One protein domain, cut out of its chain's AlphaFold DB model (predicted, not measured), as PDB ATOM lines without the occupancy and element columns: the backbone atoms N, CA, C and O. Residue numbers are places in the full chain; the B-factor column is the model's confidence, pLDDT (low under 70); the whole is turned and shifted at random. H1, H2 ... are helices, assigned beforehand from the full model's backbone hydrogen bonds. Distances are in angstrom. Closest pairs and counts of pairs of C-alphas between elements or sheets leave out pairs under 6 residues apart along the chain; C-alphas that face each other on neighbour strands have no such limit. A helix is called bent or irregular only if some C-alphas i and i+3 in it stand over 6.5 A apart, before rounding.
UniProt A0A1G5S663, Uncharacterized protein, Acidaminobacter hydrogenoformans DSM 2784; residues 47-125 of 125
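This is residues 47 to 125 of the 125 residues of an uncharacterized protein of Acidaminobacter hydrogenoformans DSM 2784 (UniProt A0A1G5S663). One helix, H1, is crossed near its beginning by H2 and farther along by the first half of H3, whose last residues, 116 to 123, stick out with residues 124 and 125 as an arm away from the body. A long loop, residues 67 to 78, folds back from the end of H1 to the start of H2. The printed part has 79 residues with three named helices, in the order H1, H2, H3, and no named strand; the class is all helix. The whole is only just compact, close to loose, with a radius of gyration of the C-alphas of 13.5 A, and spans 40 by 27 by 27 A.

H1, residues 47 to 66, touches H2, residues 79 to 94, with its residues 49 to 56 alone; the closest C-alphas, of Ser 52 and Met 89, are 4.9 A apart, and the lines are about perpendicular at 84 degrees. Residues 54 to 63 of H1 touch residues 103 to 111 of H3, which is residues 102 to 123. Their closest C-alphas, of Arg 59 and Ala 107, are 4.9 A apart, and the helices run opposite ways at a steep tilt of 52 degrees. H2 and H3 are near each other, with 6 pairs of C-alphas within 10 A and the closest at 8.3 A. In H2 and H3 every O i to N i+4 pair is within hydrogen-bond range; in H1, 14 of 16 are.

H1 starts at C-alpha 47 (30.109, 3.580, 24.197) and is 30.0 A long; it is irregular, with C-alphas 48 and 51 7.3 A apart. H2 is 22.5 A long. H3 is 31.8 A long and ends at C-alpha 123 (37.194, -9.569, 39.775).

The C-alphas farthest apart, of Thr 69 and Ser 125, are 40.3 A from each other. Without residues 116 to 125, which stand free, the body spans 28 by 26 by 21 A. The printed part has no cut; the link from H1 to H2 is long and that from H2 to H3 short. Mean pLDDT of the printed part is 73.7, and residues 47 to 50, 64 to 77, 79 and 122 to 125 are under 70.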
ATOM      1  N   ASN A  47      29.539   4.246  23.011       56.25
ATOM      2  CA  ASN A  47      30.109   3.580  24.197       56.25
ATOM      3  C   ASN A  47      31.089   4.464  24.996       56.25
ATOM      4  O   ASN A  47      31.156   4.357  26.220       56.25
ATOM      5  N   GLN A  48      31.789   5.379  24.319       57.53
ATOM      6  CA  GLN A  48      32.694   6.360  24.924       57.53
ATOM      7  C   GLN A  48      32.019   7.329  25.914       57.53
ATOM      8  O   GLN A  48      32.665   7.787  26.852       57.53
ATOM      9  N   LYS A  49      30.728   7.643  25.749       63.47
ATOM     10  CA  LYS A  49      29.990   8.616  26.578       63.47
ATOM     11  C   LYS A  49      29.174   7.964  27.710       63.47
ATOM     12  O   LYS A  49      28.537   8.675  28.487       63.47
ATOM     13  N   ARG A  50      29.222   6.632  27.869       67.75
ATOM     14  CA  ARG A  50      28.474   5.899  28.919       67.75
ATOM     15  C   ARG A  50      28.827   6.344  30.340       67.75
ATOM     16  O   ARG A  50      27.950   6.426  31.198       67.75
ATOM     17  N   GLN A  51      30.099   6.651  30.588       75.06
ATOM     18  CA  GLN A  51      30.567   7.144  31.886       75.06
ATOM     19  C   GLN A  51      29.998   8.531  32.202       75.06
ATOM     20  O   GLN A  51      29.465   8.746  33.290       75.06
ATOM     21  N   SER A  52      30.022   9.436  31.222       80.31
ATOM     22  CA  SER A  52      29.424  10.770  31.322       80.31
ATOM     23  C   SER A  52      27.923  10.706  31.570       80.31
ATOM     24  O   SER A  52      27.402  11.435  32.409       80.31
ATOM     25  N   PHE A  53      27.237   9.797  30.877       76.81
ATOM     26  CA  PHE A  53      25.813   9.564  31.076       76.81
ATOM     27  C   PHE A  53      25.523   9.032  32.485       76.81
ATOM     28  O   PHE A  53      24.640   9.530  33.171       76.81
ATOM     29  N   THR A  54      26.320   8.080  32.966       76.50
ATOM     30  CA  THR A  54      26.162   7.528  34.319       76.50
ATOM     31  C   THR A  54      26.348   8.611  35.387       76.50
ATOM     32  O   THR A  54      25.558   8.693  36.326       76.50
ATOM     33  N   LEU A  55      27.344   9.489  35.229       82.12
ATOM     34  CA  LEU A  55      27.524  10.637  36.118       82.12
ATOM     35  C   LEU A  55      26.323  11.596  36.070       82.12
ATOM     36  O   LEU A  55      25.868  12.063  37.117       82.12
ATOM     37  N   LEU A  56      25.782  11.856  34.876       81.56
ATOM     38  CA  LEU A  56      24.594  12.691  34.697       81.56
ATOM     39  C   LEU A  56      23.385  12.116  35.448       81.56
ATOM     40  O   LEU A  56      22.695  12.848  36.158       81.56
ATOM     41  N   MET A  57      23.186  10.799  35.374       77.31
ATOM     42  CA  MET A  57      22.113  10.109  36.094       77.31
ATOM     43  C   MET A  57      22.268  10.204  37.609       77.31
ATOM     44  O   MET A  57      21.286  10.452  38.312       77.31
ATOM     45  N   PHE A  58      23.490  10.067  38.133       79.94
ATOM     46  CA  PHE A  58      23.734  10.275  39.562       79.94
ATOM     47  C   PHE A  58      23.443  11.714  39.984       79.94
ATOM     48  O   PHE A  58      22.823  11.931  41.024       79.94
ATOM     49  N   ARG A  59      23.815  12.700  39.163       81.12
ATOM     50  CA  ARG A  59      23.514  14.110  39.432       81.12
ATOM     51  C   ARG A  59      22.011  14.366  39.493       81.12
ATOM     52  O   ARG A  59      21.549  14.977  40.456       81.12
ATOM     53  N   GLU A  60      21.248  13.888  38.515       75.31
ATOM     54  CA  GLU A  60      19.791  14.052  38.524       75.31
ATOM     55  C   GLU A  60      19.128  13.275  39.660       75.31
ATOM     56  O   GLU A  60      18.207  13.788  40.287       75.31
ATOM     57  N   SER A  61      19.643  12.098  40.017       71.56
ATOM     58  CA  SER A  61      19.159  11.340  41.179       71.56
ATOM     59  C   SER A  61      19.376  12.112  42.485       71.56
ATOM     60  O   SER A  61      18.465  12.226  43.306       71.56
ATOM     61  N   VAL A  62      20.558  12.716  42.665       75.12
ATOM     62  CA  VAL A  62      20.856  13.580  43.818       75.12
ATOM     63  C   VAL A  62      19.948  14.808  43.822       75.12
ATOM     64  O   VAL A  62      19.421  15.178  44.872       75.12
ATOM     65  N   ARG A  63      19.711  15.423  42.662       73.56
ATOM     66  CA  ARG A  63      18.817  16.577  42.532       73.56
ATOM     67  C   ARG A  63      17.376  16.215  42.898       73.56
ATOM     68  O   ARG A  63      16.803  16.857  43.773       73.56
ATOM     69  N   ALA A  64      16.848  15.139  42.319       67.56
ATOM     70  CA  ALA A  64      15.516  14.605  42.588       67.56
ATOM     71  C   ALA A  64      15.324  14.199  44.053       67.56
ATOM     72  O   ALA A  64      14.221  14.291  44.585       67.56
ATOM     73  N   SER A  65      16.383  13.736  44.720       66.38
ATOM     74  CA  SER A  65      16.318  13.392  46.143       66.38
ATOM     75  C   SER A  65      16.140  14.624  47.038       66.38
ATOM     76  O   SER A  65      15.508  14.532  48.088       66.38
ATOM     77  N   LYS A  66      16.666  15.783  46.619       64.56
ATOM     78  CA  LYS A  66      16.632  17.032  47.394       64.56
ATOM     79  C   LYS A  66      15.448  17.925  47.044       64.56
ATOM     80  O   LYS A  66      15.056  18.744  47.867       64.56
ATOM     81  N   SER A  67      14.874  17.782  45.852       57.88
ATOM     82  CA  SER A  67      13.717  18.559  45.421       57.88
ATOM     83  C   SER A  67      12.464  17.691  45.303       57.88
ATOM     84  O   SER A  67      12.490  16.628  44.693       57.88
ATOM     85  N   LYS A  68      11.322  18.161  45.830       56.25
ATOM     86  CA  LYS A  68      10.004  17.558  45.536       56.25
ATOM     87  C   LYS A  68       9.570  17.778  44.079       56.25
ATOM     88  O   LYS A  68       8.571  17.210  43.656       56.25
ATOM     89  N   THR A  69      10.293  18.608  43.325       50.84
ATOM     90  CA  THR A  69      10.046  18.814  41.902       50.84
ATOM     91  C   THR A  69      10.509  17.602  41.096       50.84
ATOM     92  O   THR A  69      11.638  17.138  41.296       50.84
ATOM     93  N   PRO A  70       9.663  17.097  40.181       55.16
ATOM     94  CA  PRO A  70      10.051  16.029  39.278       55.16
ATOM     95  C   PRO A  70      11.252  16.474  38.439       55.16
ATOM     96  O   PRO A  70      11.366  17.642  38.053       55.16
ATOM     97  N   VAL A  71      12.166  15.537  38.177       57.50
ATOM     98  CA  VAL A  71      13.262  15.728  37.220       57.50
ATOM     99  C   VAL A  71      12.632  16.181  35.909       57.50
ATOM    100  O   VAL A  71      11.751  15.511  35.380       57.50
ATOM    101  N   SER A  72      13.018  17.361  35.422       55.34
ATOM    102  CA  SER A  72      12.398  17.948  34.235       55.34
ATOM    103  C   SER A  72      12.779  17.126  33.001       55.34
ATOM    104  O   SER A  72      13.832  17.334  32.400       55.34
ATOM    105  N   GLN A  73      11.902  16.187  32.643       55.75
ATOM    106  CA  GLN A  73      11.983  15.304  31.474       55.75
ATOM    107  C   GLN A  73      12.165  16.102  30.172       55.75
ATOM    108  O   GLN A  73      12.865  15.673  29.261       55.75
ATOM    109  N   SER A  74      11.652  17.339  30.134       60.06
ATOM    110  CA  SER A  74      11.818  18.269  29.010       60.06
ATOM    111  C   SER A  74      13.286  18.556  28.662       60.06
ATOM    112  O   SER A  74      13.581  18.827  27.504       60.06
ATOM    113  N   ARG A  75      14.216  18.486  29.629       57.81
ATOM    114  CA  ARG A  75      15.651  18.716  29.380       57.81
ATOM    115  C   ARG A  75      16.350  17.529  28.725       57.81
ATOM    116  O   ARG A  75      17.423  17.709  28.161       57.81
ATOM    117  N   PHE A  76      15.757  16.344  28.837       62.75
ATOM    118  CA  PHE A  76      16.262  15.099  28.263       62.75
ATOM    119  C   PHE A  76      15.645  14.801  26.895       62.75
ATOM    120  O   PHE A  76      16.262  14.102  26.102       62.75
ATOM    121  N   ASN A  77      14.482  15.389  26.599       65.00
ATOM    122  CA  ASN A  77      13.843  15.307  25.284       65.00
ATOM    123  C   ASN A  77      14.542  16.167  24.215       65.00
ATOM    124  O   ASN A  77      14.295  15.966  23.028       65.00
ATOM    125  N   ASP A  78      15.393  17.123  24.611       70.62
ATOM    126  CA  ASP A  78      16.195  17.908  23.669       70.62
ATOM    127  C   ASP A  78      17.595  17.280  23.500       70.62
ATOM    128  O   ASP A  78      18.422  17.344  24.424       70.62
ATOM    129  N   PRO A  79      17.904  16.712  22.320       68.12
ATOM    130  CA  PRO A  79      19.182  16.055  22.075       68.12
ATOM    131  C   PRO A  79      20.375  17.013  22.184       68.12
ATOM    132  O   PRO A  79      21.448  16.592  22.615       68.12
ATOM    133  N   LYS A  80      20.212  18.309  21.872       75.12
ATOM    134  CA  LYS A  80      21.307  19.293  21.967       75.12
ATOM    135  C   LYS A  80      21.676  19.573  23.419       75.12
ATOM    136  O   LYS A  80      22.858  19.675  23.756       75.12
ATOM    137  N   ILE A  81      20.669  19.690  24.284       76.19
ATOM    138  CA  ILE A  81      20.867  19.928  25.717       76.19
ATOM    139  C   ILE A  81      21.510  18.702  26.363       76.19
ATOM    140  O   ILE A  81      22.454  18.848  27.146       76.19
ATOM    141  N   LEU A  82      21.042  17.503  26.010       74.31
ATOM    142  CA  LEU A  82      21.614  16.257  26.502       74.31
ATOM    143  C   LEU A  82      23.085  16.117  26.093       74.31
ATOM    144  O   LEU A  82      23.930  15.834  26.942       74.31
ATOM    145  N   ASP A  83      23.424  16.379  24.830       75.56
ATOM    146  CA  ASP A  83      24.809  16.295  24.368       75.56
ATOM    147  C   ASP A  83      25.720  17.314  25.057       75.56
ATOM    148  O   ASP A  83      26.819  16.962  25.499       75.56
ATOM    149  N   ALA A  84      25.257  18.554  25.230       80.75
ATOM    150  CA  ALA A  84      25.996  19.567  25.977       80.75
ATOM    151  C   ALA A  84      26.247  19.127  27.431       80.75
ATOM    152  O   ALA A  84      27.360  19.271  27.948       80.75
ATOM    153  N   GLN A  85      25.246  18.527  28.084       79.88
ATOM    154  CA  GLN A  85      25.390  17.979  29.435       79.88
ATOM    155  C   GLN A  85      26.359  16.793  29.478       79.88
ATOM    156  O   GLN A  85      27.168  16.706  30.400       79.88
ATOM    157  N   LEU A  86      26.344  15.909  28.479       80.00
ATOM    158  CA  LEU A  86      27.280  14.786  28.378       80.00
ATOM    159  C   LEU A  86      28.724  15.249  28.164       80.00
ATOM    160  O   LEU A  86      29.644  14.679  28.756       80.00
ATOM    161  N   VAL A  87      28.940  16.290  27.356       82.38
ATOM    162  CA  VAL A  87      30.260  16.913  27.177       82.38
ATOM    163  C   VAL A  87      30.724  17.556  28.482       82.38
ATOM    164  O   VAL A  87      31.869  17.354  28.890       82.38
ATOM    165  N   GLN A  88      29.830  18.250  29.189       83.00
ATOM    166  CA  GLN A  88      30.132  18.822  30.499       83.00
ATOM    167  C   GLN A  88      30.511  17.735  31.515       83.00
ATOM    168  O   GLN A  88      31.538  17.860  32.180       83.00
ATOM    169  N   MET A  89      29.741  16.644  31.601       84.00
ATOM    170  CA  MET A  89      30.066  15.513  32.477       84.00
ATOM    171  C   MET A  89      31.396  14.859  32.087       84.00
ATOM    172  O   MET A  89      32.172  14.497  32.964       84.00
ATOM    173  N   SER A  90      31.698  14.749  30.790       83.06
ATOM    174  CA  SER A  90      32.988  14.231  30.309       83.06
ATOM    175  C   SER A  90      34.158  15.109  30.759       83.06
ATOM    176  O   SER A  90      35.162  14.607  31.260       83.06
ATOM    177  N   SER A  91      34.009  16.429  30.634       84.62
ATOM    178  CA  SER A  91      35.001  17.398  31.106       84.62
ATOM    179  C   SER A  91      35.219  17.287  32.617       84.62
ATOM    180  O   SER A  91      36.358  17.214  33.068       84.62
ATOM    181  N   ILE A  92      34.137  17.154  33.391       86.62
ATOM    182  CA  ILE A  92      34.185  16.957  34.848       86.62
ATOM    183  C   ILE A  92      34.866  15.636  35.226       86.62
ATOM    184  O   ILE A  92      35.635  15.588  36.183       86.62
ATOM    185  N   LEU A  93      34.600  14.553  34.493       84.44
ATOM    186  CA  LEU A  93      35.240  13.262  34.746       84.44
ATOM    187  C   LEU A  93      36.753  13.315  34.512       84.44
ATOM    188  O   LEU A  93      37.488  12.660  35.253       84.44
ATOM    189  N   LYS A  94      37.203  14.091  33.516       83.94
ATOM    190  CA  LYS A  94      38.627  14.334  33.237       83.94
ATOM    191  C   LYS A  94      39.265  15.261  34.267       83.94
ATOM    192  O   LYS A  94      40.375  14.998  34.709       83.94
ATOM    193  N   ASP A  95      38.564  16.324  34.647       83.25
ATOM    194  CA  ASP A  95      39.056  17.343  35.567       83.25
ATOM    195  C   ASP A  95      38.042  17.626  36.681       83.25
ATOM    196  O   ASP A  95      37.197  18.526  36.618       83.25
ATOM    197  N   ARG A  96      38.156  16.824  37.740       80.25
ATOM    198  CA  ARG A  96      37.268  16.868  38.907       80.25
ATOM    199  C   ARG A  96      37.552  18.053  39.827       80.25
ATOM    200  O   ARG A  96      36.700  18.400  40.642       80.25
ATOM    201  N   SER A  97      38.724  18.681  39.696       79.38
ATOM    202  CA  SER A  97      39.135  19.821  40.523       79.38
ATOM    203  C   SER A  97      38.257  21.054  40.285       79.38
ATOM    204  O   SER A  97      38.029  21.851  41.192       79.38
ATOM    205  N   LYS A  98      37.670  21.150  39.086       78.56
ATOM    206  CA  LYS A  98      36.765  22.227  38.669       78.56
ATOM    207  C   LYS A  98      35.364  22.137  39.279       78.56
ATOM    208  O   LYS A  98      34.551  23.039  39.086       78.56
ATOM    209  N   VAL A  99      35.050  21.064  40.009       80.44
ATOM    210  CA  VAL A  99      33.726  20.877  40.606       80.44
ATOM    211  C   VAL A  99      33.633  21.566  41.962       80.44
ATOM    212  O   VAL A  99      34.098  21.062  42.986       80.44
ATOM    213  N   THR A 100      32.937  22.696  41.985       78.19
ATOM    214  CA  THR A 100      32.625  23.444  43.211       78.19
ATOM    215  C   THR A 100      31.272  23.056  43.812       78.19
ATOM    216  O   THR A 100      31.103  23.107  45.030       78.19
ATOM    217  N   ASP A 101      30.329  22.596  42.988       82.31
ATOM    218  CA  ASP A 101      28.954  22.303  43.396       82.31
ATOM    219  C   ASP A 101      28.826  21.067  44.314       82.31
ATOM    220  O   ASP A 101      29.344  19.983  44.028       82.31
ATOM    221  N   LYS A 102      28.073  21.209  45.417       83.50
ATOM    222  CA  LYS A 102      27.880  20.144  46.420       83.50
ATOM    223  C   LYS A 102      27.079  18.962  45.871       83.50
ATOM    224  O   LYS A 102      27.339  17.827  46.268       83.50
ATOM    225  N   GLN A 103      26.104  19.197  44.986       80.56
ATOM    226  CA  GLN A 103      25.322  18.109  44.387       80.56
ATOM    227  C   GLN A 103      26.188  17.300  43.420       80.56
ATOM    228  O   GLN A 103      26.150  16.073  43.445       80.56
ATOM    229  N   MET A 104      27.027  17.975  42.635       83.31
ATOM    230  CA  MET A 104      27.969  17.338  41.724       83.31
ATOM    231  C   MET A 104      29.056  16.549  42.463       83.31
ATOM    232  O   MET A 104      29.362  15.430  42.061       83.31
ATOM    233  N   LYS A 105      29.598  17.064  43.577       85.06
ATOM    234  CA  LYS A 105      30.533  16.296  44.424       85.06
ATOM    235  C   LYS A 105      29.901  15.006  44.946       85.06
ATOM    236  O   LYS A 105      30.526  13.950  44.906       85.06
ATOM    237  N   GLN A 106      28.644  15.079  45.381       80.44
ATOM    238  CA  GLN A 106      27.895  13.908  45.836       80.44
ATOM    239  C   GLN A 106      27.647  12.914  44.688       80.44
ATOM    240  O   GLN A 106      27.827  11.712  44.868       80.44
ATOM    241  N   ALA A 107      27.302  13.405  43.495       79.62
ATOM    242  CA  ALA A 107      27.143  12.574  42.303       79.62
ATOM    243  C   ALA A 107      28.453  11.879  41.893       79.62
ATOM    244  O   ALA A 107      28.440  10.695  41.563       79.62
ATOM    245  N   LEU A 108      29.588  12.582  41.976       84.94
ATOM    246  CA  LEU A 108      30.917  12.017  41.730       84.94
ATOM    247  C   LEU A 108      31.275  10.924  42.742       84.94
ATOM    248  O   LEU A 108      31.766   9.872  42.351       84.94
ATOM    249  N   GLN A 109      30.972  11.128  44.024       81.25
ATOM    250  CA  GLN A 109      31.209  10.117  45.056       81.25
ATOM    251  C   GLN A 109      30.379   8.842  44.816       81.25
ATOM    252  O   GLN A 109      30.881   7.725  44.978       81.25
ATOM    253  N   MET A 110      29.118   8.993  44.397       77.94
ATOM    254  CA  MET A 110      28.265   7.864  44.007       77.94
ATOM    255  C   MET A 110      28.809   7.158  42.761       77.94
ATOM    256  O   MET A 110      28.880   5.928  42.737       77.94
ATOM    257  N   TYR A 111      29.264   7.925  41.767       81.81
ATOM    258  CA  TYR A 111      29.910   7.396  40.570       81.81
ATOM    259  C   TYR A 111      31.164   6.576  40.906       81.81
ATOM    260  O   TYR A 111      31.302   5.447  40.442       81.81
ATOM    261  N   ASP A 112      32.048   7.084  41.762       80.19
ATOM    262  CA  ASP A 112      33.265   6.369  42.159       80.19
ATOM    263  C   ASP A 112      32.953   5.081  42.921       80.19
ATOM    264  O   ASP A 112      33.555   4.037  42.657       80.19
ATOM    265  N   SER A 113      31.963   5.131  43.814       76.62
ATOM    266  CA  SER A 113      31.481   3.958  44.549       76.62
ATOM    267  C   SER A 113      30.938   2.891  43.595       76.62
ATOM    268  O   SER A 113      31.230   1.704  43.751       76.62
ATOM    269  N   TYR A 114      30.205   3.311  42.560       76.81
ATOM    270  CA  TYR A 114      29.691   2.430  41.517       76.81
ATOM    271  C   TYR A 114      30.810   1.790  40.686       76.81
ATOM    272  O   TYR A 114      30.803   0.576  40.483       76.81
ATOM    273  N   ILE A 115      31.810   2.564  40.257       79.69
ATOM    274  CA  ILE A 115      32.967   2.031  39.522       79.69
ATOM    275  C   ILE A 115      33.777   1.062  40.394       79.69
ATOM    276  O   ILE A 115      34.212   0.014  39.913       79.69
ATOM    277  N   ALA A 116      33.962   1.369  41.680       77.44
ATOM    278  CA  ALA A 116      34.636   0.480  42.621       77.44
ATOM    279  C   ALA A 116      33.870  -0.841  42.804       77.44
ATOM    280  O   ALA A 116      34.479  -1.913  42.784       77.44
ATOM    281  N   TRP A 117      32.541  -0.780  42.922       80.88
ATOM    282  CA  TRP A 117      31.681  -1.962  42.969       80.88
ATOM    283  C   TRP A 117      31.752  -2.781  41.675       80.88
ATOM    284  O   TRP A 117      31.949  -3.993  41.744       80.88
ATOM    285  N   GLN A 118      31.686  -2.143  40.500       75.31
ATOM    286  CA  GLN A 118      31.823  -2.834  39.213       75.31
ATOM    287  C   GLN A 118      33.168  -3.556  39.090       75.31
ATOM    288  O   GLN A 118      33.216  -4.718  38.694       75.31
ATOM    289  N   LYS A 119      34.268  -2.896  39.471       76.81
ATOM    290  CA  LYS A 119      35.607  -3.504  39.464       76.81
ATOM    291  C   LYS A 119      35.703  -4.700  40.407       76.81
ATOM    292  O   LYS A 119      36.369  -5.670  40.066       76.81
ATOM    293  N   LYS A 120      35.062  -4.640  41.580       74.00
ATOM    294  CA  LYS A 120      34.988  -5.780  42.506       74.00
ATOM    295  C   LYS A 120      34.187  -6.924  41.895       74.00
ATOM    296  O   LYS A 120      34.698  -8.029  41.833       74.00
ATOM    297  N   LYS A 121      32.997  -6.641  41.358       73.69
ATOM    298  CA  LYS A 121      32.140  -7.636  40.701       73.69
ATOM    299  C   LYS A 121      32.858  -8.352  39.548       73.69
ATOM    300  O   LYS A 121      32.799  -9.570  39.475       73.69
ATOM    301  N   ASN A 122      33.580  -7.614  38.706       69.50
ATOM    302  CA  ASN A 122      34.320  -8.181  37.572       69.50
ATOM    303  C   ASN A 122      35.602  -8.930  37.978       69.50
ATOM    304  O   ASN A 122      36.174  -9.614  37.146       69.50
ATOM    305  N   LYS A 123      36.082  -8.775  39.220       62.69
ATOM    306  CA  LYS A 123      37.194  -9.569  39.775       62.69
ATOM    307  C   LYS A 123      36.724 -10.855  40.460       62.69
ATOM    308  O   LYS A 123      37.557 -11.685  40.799       62.69
ATOM    309  N   THR A 124      35.428 -10.979  40.742       53.97
ATOM    310  CA  THR A 124      34.817 -12.139  41.414       53.97
ATOM    311  C   THR A 124      34.115 -13.075  40.422       53.97
ATOM    312  O   THR A 124      33.536 -14.072  40.842       53.97
ATOM    313  N   SER A 125      34.152 -12.753  39.127       47.47
ATOM    314  CA  SER A 125      33.654 -13.582  38.026       47.47
ATOM    315  C   SER A 125      34.810 -14.059  37.166       47.47
ATOM    316  O   SER A 125      34.598 -15.097  36.508       47.47
TER     317      SER A 125